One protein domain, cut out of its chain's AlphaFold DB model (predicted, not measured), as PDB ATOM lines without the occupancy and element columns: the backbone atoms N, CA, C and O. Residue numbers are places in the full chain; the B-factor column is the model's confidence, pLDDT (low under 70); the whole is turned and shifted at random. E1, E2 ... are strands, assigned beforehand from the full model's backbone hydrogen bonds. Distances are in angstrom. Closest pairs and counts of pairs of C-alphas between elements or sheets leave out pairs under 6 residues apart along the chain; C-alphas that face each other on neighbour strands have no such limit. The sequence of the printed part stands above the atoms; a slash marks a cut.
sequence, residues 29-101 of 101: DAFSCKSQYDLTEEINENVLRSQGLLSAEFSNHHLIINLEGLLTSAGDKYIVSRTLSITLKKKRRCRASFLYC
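What this domain is: This is residues 29 to 101 of the 101 residues of an uncharacterized protein of Klebsiella oxytoca (strain ATCC 8724 / DSM 4798 / JCM 20051 / NBRC 3318 / NRRL B-199 / KCTC 1686) (UniProt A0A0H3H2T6). The domain is one long, narrow sheet, twisted, in which four long strands, E1 to E4, run up and down side by side; neither face is covered by a named helix. The stretch of residues 88 to 97 swings round one end of the sheet, from E4 at one edge to the short strand E5, which pairs beside the beginning of E1 at the other edge. The printed part has 73 residues with no named helix and five named strands, E1 to E5 along the chain; the class is all strand. The sheet's order is E4, E3, E2, E1, E5, mixed, with E5 parallel to E1 and the other neighbours antiparallel. The whole is only just loose, close to extended, with a radius of gyration of the C-alphas of 16.4 A, and it is a rod spanning 52 by 21 by 19 A.

Where its parts are: E1 takes residues 30 to 43, beginning at C-alpha 30 at (22.947, 25.805, 15.513), and is 37.7 A long; it bends by 56 degrees at residue 36. E2, residues 46 to 59, is 39.2 A long. E3, residues 62 to 73, is 33.0 A long and bends by 53 degrees at residue 70. E4, residues 76 to 87, is 35.3 A long and ends at C-alpha 87 at (19.969, 35.563, 6.615). E5 is short, residues 98 to 100, ending at C-alpha 100 at (29.980, 25.415, 20.573).

How they stand to each other: E1, E2, E3 and E4 form a meander, each strand the antiparallel neighbour of the one before. E1 and E2 are a hairpin at 169 degrees between directions; N 35 and O 54 are 2.8 A apart, within hydrogen-bond range. E2 and E3 are a hairpin at 164 degrees; the C-alphas of Gly 69 and Gly 52, which face each other, are 3.8 A apart, and N 53 and O 68 are within hydrogen-bond range at 2.7 A. E3 and E4 are a hairpin at 168 degrees, with N 67 and O 82 at 2.8 A. E5 is parallel to E1 at 36 degrees, with N 32 and O 99 at 3.0 A and N 99 and O 30 at 3.1 A. The edge strands are E4 and E5, which are apart; E1 and E4 are apart too.

The domain as a whole: The two C-alphas farthest apart are those of Glu 45 and Cys 94, 52.7 A. The sheet's C-alphas lie up to 10.0 A off their best plane. The printed part has no cut and ends at residue 101, the chain's last. The links E1 to E2, E2 to E3 and E3 to E4 are tight, with 2 residues each; E4 to E5 is short, with 10. The mean pLDDT of the printed part is 87.2, and residues 91 to 97 are under 70.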
ATOM      1  N   ASP A  29      20.391  23.412  12.372       73.44
ATOM      2  CA  ASP A  29      21.814  23.623  12.599       73.44
ATOM      3  C   ASP A  29      21.958  24.867  13.482       73.44
ATOM      4  O   ASP A  29      21.417  25.929  13.155       73.44
ATOM      5  N   ALA A  30      22.656  24.714  14.604       83.38
ATOM      6  CA  ALA A  30      22.947  25.805  15.513       83.38
ATOM      7  C   ALA A  30      24.440  25.832  15.837       83.38
ATOM      8  O   ALA A  30      25.076  24.799  16.069       83.38
ATOM      9  N   PHE A  31      25.006  27.028  15.839       86.88
ATOM     10  CA  PHE A  31      26.405  27.255  16.161       86.88
ATOM     11  C   PHE A  31      26.519  28.487  17.044       86.88
ATOM     12  O   PHE A  31      25.850  29.481  16.791       86.88
ATOM     13  N   SER A  32      27.354  28.431  18.073       91.38
ATOM     14  CA  SER A  32      27.655  29.594  18.901       91.38
ATOM     15  C   SER A  32      29.130  29.587  19.260       91.38
ATOM     16  O   SER A  32      29.658  28.599  19.762       91.38
ATOM     17  N   CYS A  33      29.808  30.683  18.961       93.12
ATOM     18  CA  CYS A  33      31.221  30.864  19.224       93.12
ATOM     19  C   CYS A  33      31.435  32.227  19.854       93.12
ATOM     20  O   CYS A  33      30.849  33.224  19.424       93.12
ATOM     21  N   LYS A  34      32.298  32.271  20.863       94.50
ATOM     22  CA  LYS A  34      32.706  33.503  21.519       94.50
ATOM     23  C   LYS A  34      34.213  33.474  21.698       94.50
ATOM     24  O   LYS A  34      34.741  32.610  22.382       94.50
ATOM     25  N   SER A  35      34.896  34.434  21.092       94.12
ATOM     26  CA  SER A  35      36.348  34.537  21.130       94.12
ATOM     27  C   SER A  35      36.774  35.932  21.561       94.12
ATOM     28  O   SER A  35      36.190  36.932  21.140       94.12
ATOM     29  N   GLN A  36      37.801  36.004  22.401       95.31
ATOM     30  CA  GLN A  36      38.499  37.260  22.651       95.31
ATOM     31  C   GLN A  36      39.446  37.549  21.486       95.31
ATOM     32  O   GLN A  36      40.039  36.632  20.919       95.31
ATOM     33  N   TYR A  37      39.592  38.820  21.130       92.69
ATOM     34  CA  TYR A  37      40.540  39.253  20.111       92.69
ATOM     35  C   TYR A  37      41.376  40.430  20.624       92.69
ATOM     36  O   TYR A  37      40.879  41.275  21.367       92.69
ATOM     37  N   ASP A  38      42.642  40.473  20.213       93.50
ATOM     38  CA  ASP A  38      43.564  41.596  20.398       93.50
ATOM     39  C   ASP A  38      44.349  41.743  19.092       93.50
ATOM     40  O   ASP A  38      45.151  40.885  18.725       93.50
ATOM     41  N   LEU A  39      44.025  42.787  18.342       90.69
ATOM     42  CA  LEU A  39      44.623  43.127  17.061       90.69
ATOM     43  C   LEU A  39      45.399  44.421  17.242       90.69
ATOM     44  O   LEU A  39      44.848  45.417  17.706       90.69
ATOM     45  N   THR A  40      46.669  44.416  16.859       92.25
ATOM     46  CA  THR A  40      47.484  45.628  16.784       92.25
ATOM     47  C   THR A  40      47.980  45.771  15.354       92.25
ATOM     48  O   THR A  40      48.643  44.874  14.840       92.25
ATOM     49  N   GLU A  41      47.636  46.882  14.720       89.88
ATOM     50  CA  GLU A  41      48.062  47.251  13.375       89.88
ATOM     51  C   GLU A  41      48.797  48.588  13.427       89.88
ATOM     52  O   GLU A  41      48.447  49.481  14.197       89.88
ATOM     53  N   GLU A  42      49.814  48.738  12.588       87.56
ATOM     54  CA  GLU A  42      50.539  49.991  12.420       87.56
ATOM     55  C   GLU A  42      50.214  50.552  11.036       87.56
ATOM     56  O   GLU A  42      50.501  49.925  10.015       87.56
ATOM     57  N   ILE A  43      49.562  51.714  10.999       83.81
ATOM     58  CA  ILE A  43      49.137  52.368   9.759       83.81
ATOM     59  C   ILE A  43      49.641  53.806   9.796       83.81
ATOM     60  O   ILE A  43      49.217  54.586  10.645       83.81
ATOM     61  N   ASN A  44      50.510  54.174   8.849       83.00
ATOM     62  CA  ASN A  44      51.083  55.521   8.733       83.00
ATOM     63  C   ASN A  44      51.693  56.034  10.055       83.00
ATOM     64  O   ASN A  44      51.333  57.118  10.509       83.00
ATOM     65  N   GLU A  45      52.562  55.237  10.691       83.50
ATOM     66  CA  GLU A  45      53.213  55.534  11.989       83.50
ATOM     67  C   GLU A  45      52.247  55.667  13.183       83.50
ATOM     68  O   GLU A  45      52.661  55.950  14.308       83.50
ATOM     69  N   ASN A  46      50.951  55.428  12.970       84.69
ATOM     70  CA  ASN A  46      49.961  55.390  14.027       84.69
ATOM     71  C   ASN A  46      49.661  53.940  14.427       84.69
ATOM     72  O   ASN A  46      49.302  53.106  13.591       84.69
ATOM     73  N   VAL A  47      49.777  53.653  15.723       87.00
ATOM     74  CA  VAL A  47      49.456  52.338  16.283       87.00
ATOM     75  C   VAL A  47      47.958  52.271  16.563       87.00
ATOM     76  O   VAL A  47      47.435  52.949  17.451       87.00
ATOM     77  N   LEU A  48      47.276  51.419  15.808       90.56
ATOM     78  CA  LEU A  48      45.886  51.052  15.999       90.56
ATOM     79  C   LEU A  48      45.830  49.757  16.811       90.56
ATOM     80  O   LEU A  48      46.290  48.716  16.356       90.56
ATOM     81  N   ARG A  49      45.234  49.780  18.002       92.31
ATOM     82  CA  ARG A  49      45.016  48.569  18.804       92.31
ATOM     83  C   ARG A  49      43.540  48.362  19.077       92.31
ATOM     84  O   ARG A  49      42.915  49.199  19.720       92.31
ATOM     85  N   SER A  50      42.983  47.247  18.628       91.38
ATOM     86  CA  SER A  50      41.601  46.858  18.882       91.38
ATOM     87  C   SER A  50      41.550  45.597  19.726       91.38
ATOM     88  O   SER A  50      42.109  44.574  19.349       91.38
ATOM     89  N   GLN A  51      40.865  45.668  20.860       94.31
ATOM     90  CA  GLN A  51      40.736  44.556  21.794       94.31
ATOM     91  C   GLN A  51      39.278  44.369  22.152       94.31
ATOM     92  O   GLN A  51      38.567  45.354  22.361       94.31
ATOM     93  N   GLY A  52      38.836  43.132  22.303       94.62
ATOM     94  CA  GLY A  52      37.476  42.895  22.735       94.62
ATOM     95  C   GLY A  52      37.021  41.467  22.550       94.62
ATOM     96  O   GLY A  52      37.779  40.509  22.694       94.62
ATOM     97  N   LEU A  53      35.740  41.349  22.256       95.62
ATOM     98  CA  LEU A  53      35.012  40.120  22.123       95.62
ATOM     99  C   LEU A  53      34.324  40.068  20.760       95.62
ATOM    100  O   LEU A  53      33.549  40.950  20.390       95.62
ATOM    101  N   LEU A  54      34.596  38.994  20.036       94.81
ATOM    102  CA  LEU A  54      33.887  38.620  18.829       94.81
ATOM    103  C   LEU A  54      32.987  37.435  19.174       94.81
ATOM    104  O   LEU A  54      33.471  36.401  19.636       94.81
ATOM    105  N   SER A  55      31.685  37.559  18.946       95.25
ATOM    106  CA  SER A  55      30.764  36.428  19.058       95.25
ATOM    107  C   SER A  55      30.052  36.179  17.745       95.25
ATOM    108  O   SER A  55      29.607  37.123  17.101       95.25
ATOM    109  N   ALA A  56      29.898  34.918  17.372       94.69
ATOM    110  CA  ALA A  56      29.143  34.499  16.206       94.69
ATOM    111  C   ALA A  56      28.109  33.455  16.623       94.69
ATOM    112  O   ALA A  56      28.462  32.422  17.186       94.69
ATOM    113  N   GLU A  57      26.842  33.714  16.329       93.94
ATOM    114  CA  GLU A  57      25.735  32.809  16.593       93.94
ATOM    115  C   GLU A  57      24.992  32.524  15.293       93.94
ATOM    116  O   GLU A  57      24.615  33.433  14.560       93.94
ATOM    117  N   PHE A  58      24.771  31.253  15.000       90.50
ATOM    118  CA  PHE A  58      23.929  30.803  13.913       90.50
ATOM    119  C   PHE A  58      22.761  30.018  14.487       90.50
ATOM    120  O   PHE A  58      22.956  29.009  15.159       90.50
ATOM    121  N   SER A  59      21.548  30.466  14.191       87.81
ATOM    122  CA  SER A  59      20.323  29.775  14.569       87.81
ATOM    123  C   SER A  59      19.231  30.091  13.563       87.81
ATOM    124  O   SER A  59      19.104  31.221  13.097       87.81
ATOM    125  N   ASN A  60      18.430  29.090  13.198       84.56
ATOM    126  CA  ASN A  60      17.265  29.279  12.331       84.56
ATOM    127  C   ASN A  60      17.560  30.038  11.025       84.56
ATOM    128  O   ASN A  60      16.714  30.782  10.538       84.56
ATOM    129  N   HIS A  61      18.717  29.781  10.408       85.19
ATOM    130  CA  HIS A  61      19.202  30.444   9.186       85.19
ATOM    131  C   HIS A  61      19.658  31.895   9.362       85.19
ATOM    132  O   HIS A  61      20.034  32.527   8.378       85.19
ATOM    133  N   HIS A  62      19.684  32.416  10.581       89.81
ATOM    134  CA  HIS A  62      20.244  33.721  10.891       89.81
ATOM    135  C   HIS A  62      21.637  33.535  11.480       89.81
ATOM    136  O   HIS A  62      21.792  32.851  12.486       89.81
ATOM    137  N   LEU A  63      22.641  34.120  10.832       92.19
ATOM    138  CA  LEU A  63      23.982  34.290  11.376       92.19
ATOM    139  C   LEU A  63      24.085  35.711  11.934       92.19
ATOM    140  O   LEU A  63      23.884  36.681  11.204       92.19
ATOM    141  N   ILE A  64      24.398  35.821  13.216       94.81
ATOM    142  CA  ILE A  64      24.610  37.066  13.942       94.81
ATOM    143  C   ILE A  64      26.070  37.092  14.371       94.81
ATOM    144  O   ILE A  64      26.535  36.174  15.036       94.81
ATOM    145  N   ILE A  65      26.796  38.135  13.989       94.75
ATOM    146  CA  ILE A  65      28.171  38.370  14.424       94.75
ATOM    147  C   ILE A  65      28.179  39.679  15.204       94.75
ATOM    148  O   ILE A  65      27.834  40.720  14.650       94.75
ATOM    149  N   ASN A  66      28.578  39.631  16.469       94.75
ATOM    150  CA  ASN A  66      28.767  40.809  17.302       94.75
ATOM    151  C   ASN A  66      30.254  41.046  17.510       94.75
ATOM    152  O   ASN A  66      31.007  40.120  17.814       94.75
ATOM    153  N   LEU A  67      30.649  42.301  17.359       93.81
ATOM    154  CA  LEU A  67      31.974  42.800  17.661       93.81
ATOM    155  C   LEU A  67      31.825  43.865  18.740       93.81
ATOM    156  O   LEU A  67      31.247  44.923  18.490       93.81
ATOM    157  N   GLU A  68      32.346  43.577  19.922       95.25
ATOM    158  CA  GLU A  68      32.329  44.482  21.063       95.25
ATOM    159  C   GLU A  68      33.753  44.682  21.552       95.25
ATOM    160  O   GLU A  68      34.439  43.715  21.859       95.25
ATOM    161  N   GLY A  69      34.221  45.920  21.646       93.88
ATOM    162  CA  GLY A  69      35.599  46.157  22.034       93.88
ATOM    163  C   GLY A  69      35.988  47.617  22.160       93.88
ATOM    164  O   GLY A  69      35.192  48.538  21.979       93.88
ATOM    165  N   LEU A  70      37.258  47.806  22.482       94.19
ATOM    166  CA  LEU A  70      37.935  49.085  22.575       94.19
ATOM    167  C   LEU A  70      38.922  49.194  21.421       94.19
ATOM    168  O   LEU A  70      39.790  48.342  21.247       94.19
ATOM    169  N   LEU A  71      38.795  50.264  20.650       92.50
ATOM    170  CA  LEU A  71      39.739  50.672  19.625       92.50
ATOM    171  C   LEU A  71      40.565  51.831  20.174       92.50
ATOM    172  O   LEU A  71      40.013  52.851  20.572       92.50
ATOM    173  N   THR A  72      41.881  51.683  20.198       92.25
ATOM    174  CA  THR A  72      42.822  52.736  20.569       92.25
ATOM    175  C   THR A  72      43.598  53.158  19.330       92.25
ATOM    176  O   THR A  72      44.095  52.300  18.608       92.25
ATOM    177  N   SER A  73      43.687  54.458  19.076       89.81
ATOM    178  CA  SER A  73      44.377  55.037  17.922       89.81
ATOM    179  C   SER A  73      45.034  56.339  18.358       89.81
ATOM    180  O   SER A  73      44.345  57.186  18.914       89.81
ATOM    181  N   ALA A  74      46.344  56.498  18.162       86.69
ATOM    182  CA  ALA A  74      47.092  57.701  18.557       86.69
ATOM    183  C   ALA A  74      46.901  58.137  20.031       86.69
ATOM    184  O   ALA A  74      47.039  59.310  20.364       86.69
ATOM    185  N   GLY A  75      46.570  57.199  20.929       83.81
ATOM    186  CA  GLY A  75      46.262  57.471  22.341       83.81
ATOM    187  C   GLY A  75      44.779  57.725  22.646       83.81
ATOM    188  O   GLY A  75      44.370  57.556  23.797       83.81
ATOM    189  N   ASP A  76      43.959  58.016  21.636       91.50
ATOM    190  CA  ASP A  76      42.510  58.149  21.777       91.50
ATOM    191  C   ASP A  76      41.836  56.781  21.853       91.50
ATOM    192  O   ASP A  76      42.220  55.840  21.155       91.50
ATOM    193  N   LYS A  77      40.800  56.672  22.688       93.00
ATOM    194  CA  LYS A  77      40.050  55.431  22.913       93.00
ATOM    195  C   LYS A  77      38.614  55.569  22.431       93.00
ATOM    196  O   LYS A  77      37.906  56.497  22.814       93.00
ATOM    197  N   TYR A  78      38.166  54.580  21.676       92.31
ATOM    198  CA  TYR A  78      36.838  54.496  21.089       92.31
ATOM    199  C   TYR A  78      36.198  53.165  21.474       92.31
ATOM    200  O   TYR A  78      36.835  52.116  21.402       92.31
ATOM    201  N   ILE A  79      34.927  53.193  21.869       93.19
ATOM    202  CA  ILE A  79      34.149  51.971  22.095       93.19
ATOM    203  C   ILE A  79      33.496  51.582  20.772       93.19
ATOM    204  O   ILE A  79      32.812  52.391  20.143       93.19
ATOM    205  N   VAL A  80      33.696  50.336  20.359       91.25
ATOM    206  CA  VAL A  80      33.096  49.762  19.157       91.25
ATOM    207  C   VAL A  80      32.131  48.668  19.589       91.25
ATOM    208  O   VAL A  80      32.527  47.703  20.229       91.25
ATOM    209  N   SER A  81      30.858  48.821  19.233       93.75
ATOM    210  CA  SER A  81      29.837  47.783  19.367       93.75
ATOM    211  C   SER A  81      29.065  47.727  18.055       93.75
ATOM    212  O   SER A  81      28.410  48.697  17.658       93.75
ATOM    213  N   ARG A  82      29.242  46.640  17.304       93.69
ATOM    214  CA  ARG A  82      28.630  46.441  15.987       93.69
ATOM    215  C   ARG A  82      28.059  45.038  15.887       93.69
ATOM    216  O   ARG A  82      28.708  44.072  16.271       93.69
ATOM    217  N   THR A  83      26.884  44.946  15.277       95.31
ATOM    218  CA  THR A  83      26.219  43.681  14.970       95.31
ATOM    219  C   THR A  83      26.039  43.560  13.465       95.31
ATOM    220  O   THR A  83      25.495  44.456  12.819       95.31
ATOM    221  N   LEU A  84      26.477  42.437  12.908       94.38
ATOM    222  CA  LEU A  84      26.223  42.027  11.534       94.38
ATOM    223  C   LEU A  84      25.192  40.901  11.559       94.38
ATOM    224  O   LEU A  84      25.390  39.896  12.238       94.38
ATOM    225  N   SER A  85      24.100  41.060  10.815       94.81
ATOM    226  CA  SER A  85      23.053  40.044  10.694       94.81
ATOM    227  C   SER A  85      22.929  39.595   9.245       94.81
ATOM    228  O   SER A  85      22.759  40.413   8.340       94.81
ATOM    229  N   ILE A  86      23.029  38.288   9.021       92.81
ATOM    230  CA  ILE A  86      22.969  37.669   7.700       92.81
ATOM    231  C   ILE A  86      21.908  36.575   7.735       92.81
ATOM    232  O   ILE A  86      21.962  35.664   8.557       92.81
ATOM    233  N   THR A  87      20.953  36.636   6.808       92.12
ATOM    234  CA  THR A  87      19.969  35.563   6.615       92.12
ATOM    235  C   THR A  87      20.438  34.645   5.492       92.12
ATOM    236  O   THR A  87      20.588  35.064   4.345       92.12
ATOM    237  N   LEU A  88      20.685  33.381   5.818       84.56
ATOM    238  CA  LEU A  88      21.166  32.358   4.898       84.56
ATOM    239  C   LEU A  88      19.997  31.606   4.247       84.56
ATOM    240  O   LEU A  88      18.931  31.416   4.831       84.56
ATOM    241  N   LYS A  89      20.190  31.135   3.011       83.62
ATOM    242  CA  LYS A  89      19.180  30.311   2.330       83.62
ATOM    243  C   LYS A  89      19.120  28.918   2.960       83.62
ATOM    244  O   LYS A  89      20.140  28.243   3.094       83.62
ATOM    245  N   LYS A  90      17.907  28.451   3.269       70.88
ATOM    246  CA  LYS A  90      17.657  27.100   3.790       70.88
ATOM    247  C   LYS A  90      18.026  26.038   2.756       70.88
ATOM    248  O   LYS A  90      17.335  25.877   1.751       70.88
ATOM    249  N   LYS A  91      19.067  25.253   3.033       68.75
ATOM    250  CA  LYS A  91      19.338  24.000   2.319       68.75
ATOM    251  C   LYS A  91      18.814  22.852   3.176       68.75
ATOM    252  O   LYS A  91      19.338  22.605   4.253       68.75
ATOM    253  N   ARG A  92      17.755  22.168   2.725       63.75
ATOM    254  CA  ARG A  92      17.203  21.007   3.443       63.75
ATOM    255  C   ARG A  92      18.229  19.878   3.421       63.75
ATOM    256  O   ARG A  92      18.408  19.221   2.399       63.75
ATOM    257  N   ARG A  93      18.909  19.666   4.539       64.19
ATOM    258  CA  ARG A  93      19.763  18.506   4.777       64.19
ATOM    259  C   ARG A  93      19.319  17.922   6.113       64.19
ATOM    260  O   ARG A  93      19.176  18.670   7.071       64.19
ATOM    261  N   CYS A  94      19.051  16.618   6.159       66.44
ATOM    262  CA  CYS A  94      18.737  15.953   7.421       66.44
ATOM    263  C   CYS A  94      20.033  15.816   8.225       66.44
ATOM    264  O   CYS A  94      20.785  14.857   8.056       66.44
ATOM    265  N   ARG A  95      20.345  16.840   9.016       65.81
ATOM    266  CA  ARG A  95      21.465  16.848   9.948       65.81
ATOM    267  C   ARG A  95      21.096  17.791  11.086       65.81
ATOM    268  O   ARG A  95      20.782  18.946  10.845       65.81
ATOM    269  N   ALA A  96      21.111  17.272  12.307       63.53
ATOM    270  CA  ALA A  96      21.176  18.100  13.498       63.53
ATOM    271  C   ALA A  96      22.654  18.235  13.855       63.53
ATOM    272  O   ALA A  96      23.349  17.231  14.032       63.53
ATOM    273  N   SER A  97      23.166  19.456  13.901       64.62
ATOM    274  CA  SER A  97      24.510  19.725  14.393       64.62
ATOM    275  C   SER A  97      24.462  20.938  15.305       64.62
ATOM    276  O   SER A  97      24.003  22.006  14.909       64.62
ATOM    277  N   PHE A  98      24.915  20.725  16.537       70.12
ATOM    278  CA  PHE A  98      25.112  21.756  17.543       70.12
ATOM    279  C   PHE A  98      26.610  21.848  17.785       70.12
ATOM    280  O   PHE A  98      27.229  20.849  18.155       70.12
ATOM    281  N   LEU A  99      27.193  23.016  17.533       74.31
ATOM    282  CA  LEU A  99      28.614  23.247  17.753       74.31
ATOM    283  C   LEU A  99      28.804  24.496  18.612       74.31
ATOM    284  O   LEU A  99      28.289  25.564  18.285       74.31
ATOM    285  N   TYR A 100      29.555  24.333  19.695       75.31
ATOM    286  CA  TYR A 100      29.980  25.415  20.573       75.31
ATOM    287  C   TYR A 100      31.503  25.522  20.507       75.31
ATOM    288  O   TYR A 100      32.179  24.490  20.460       75.31
ATOM    289  N   CYS A 101      32.020  26.747  20.469       76.19
ATOM    290  CA  CYS A 101      33.453  27.037  20.491       76.19
ATOM    291  C   CYS A 101      33.846  27.759  21.774       76.19
ATOM    292  O   CYS A 101      33.081  28.664  22.182       76.19
TER     293      CYS A 101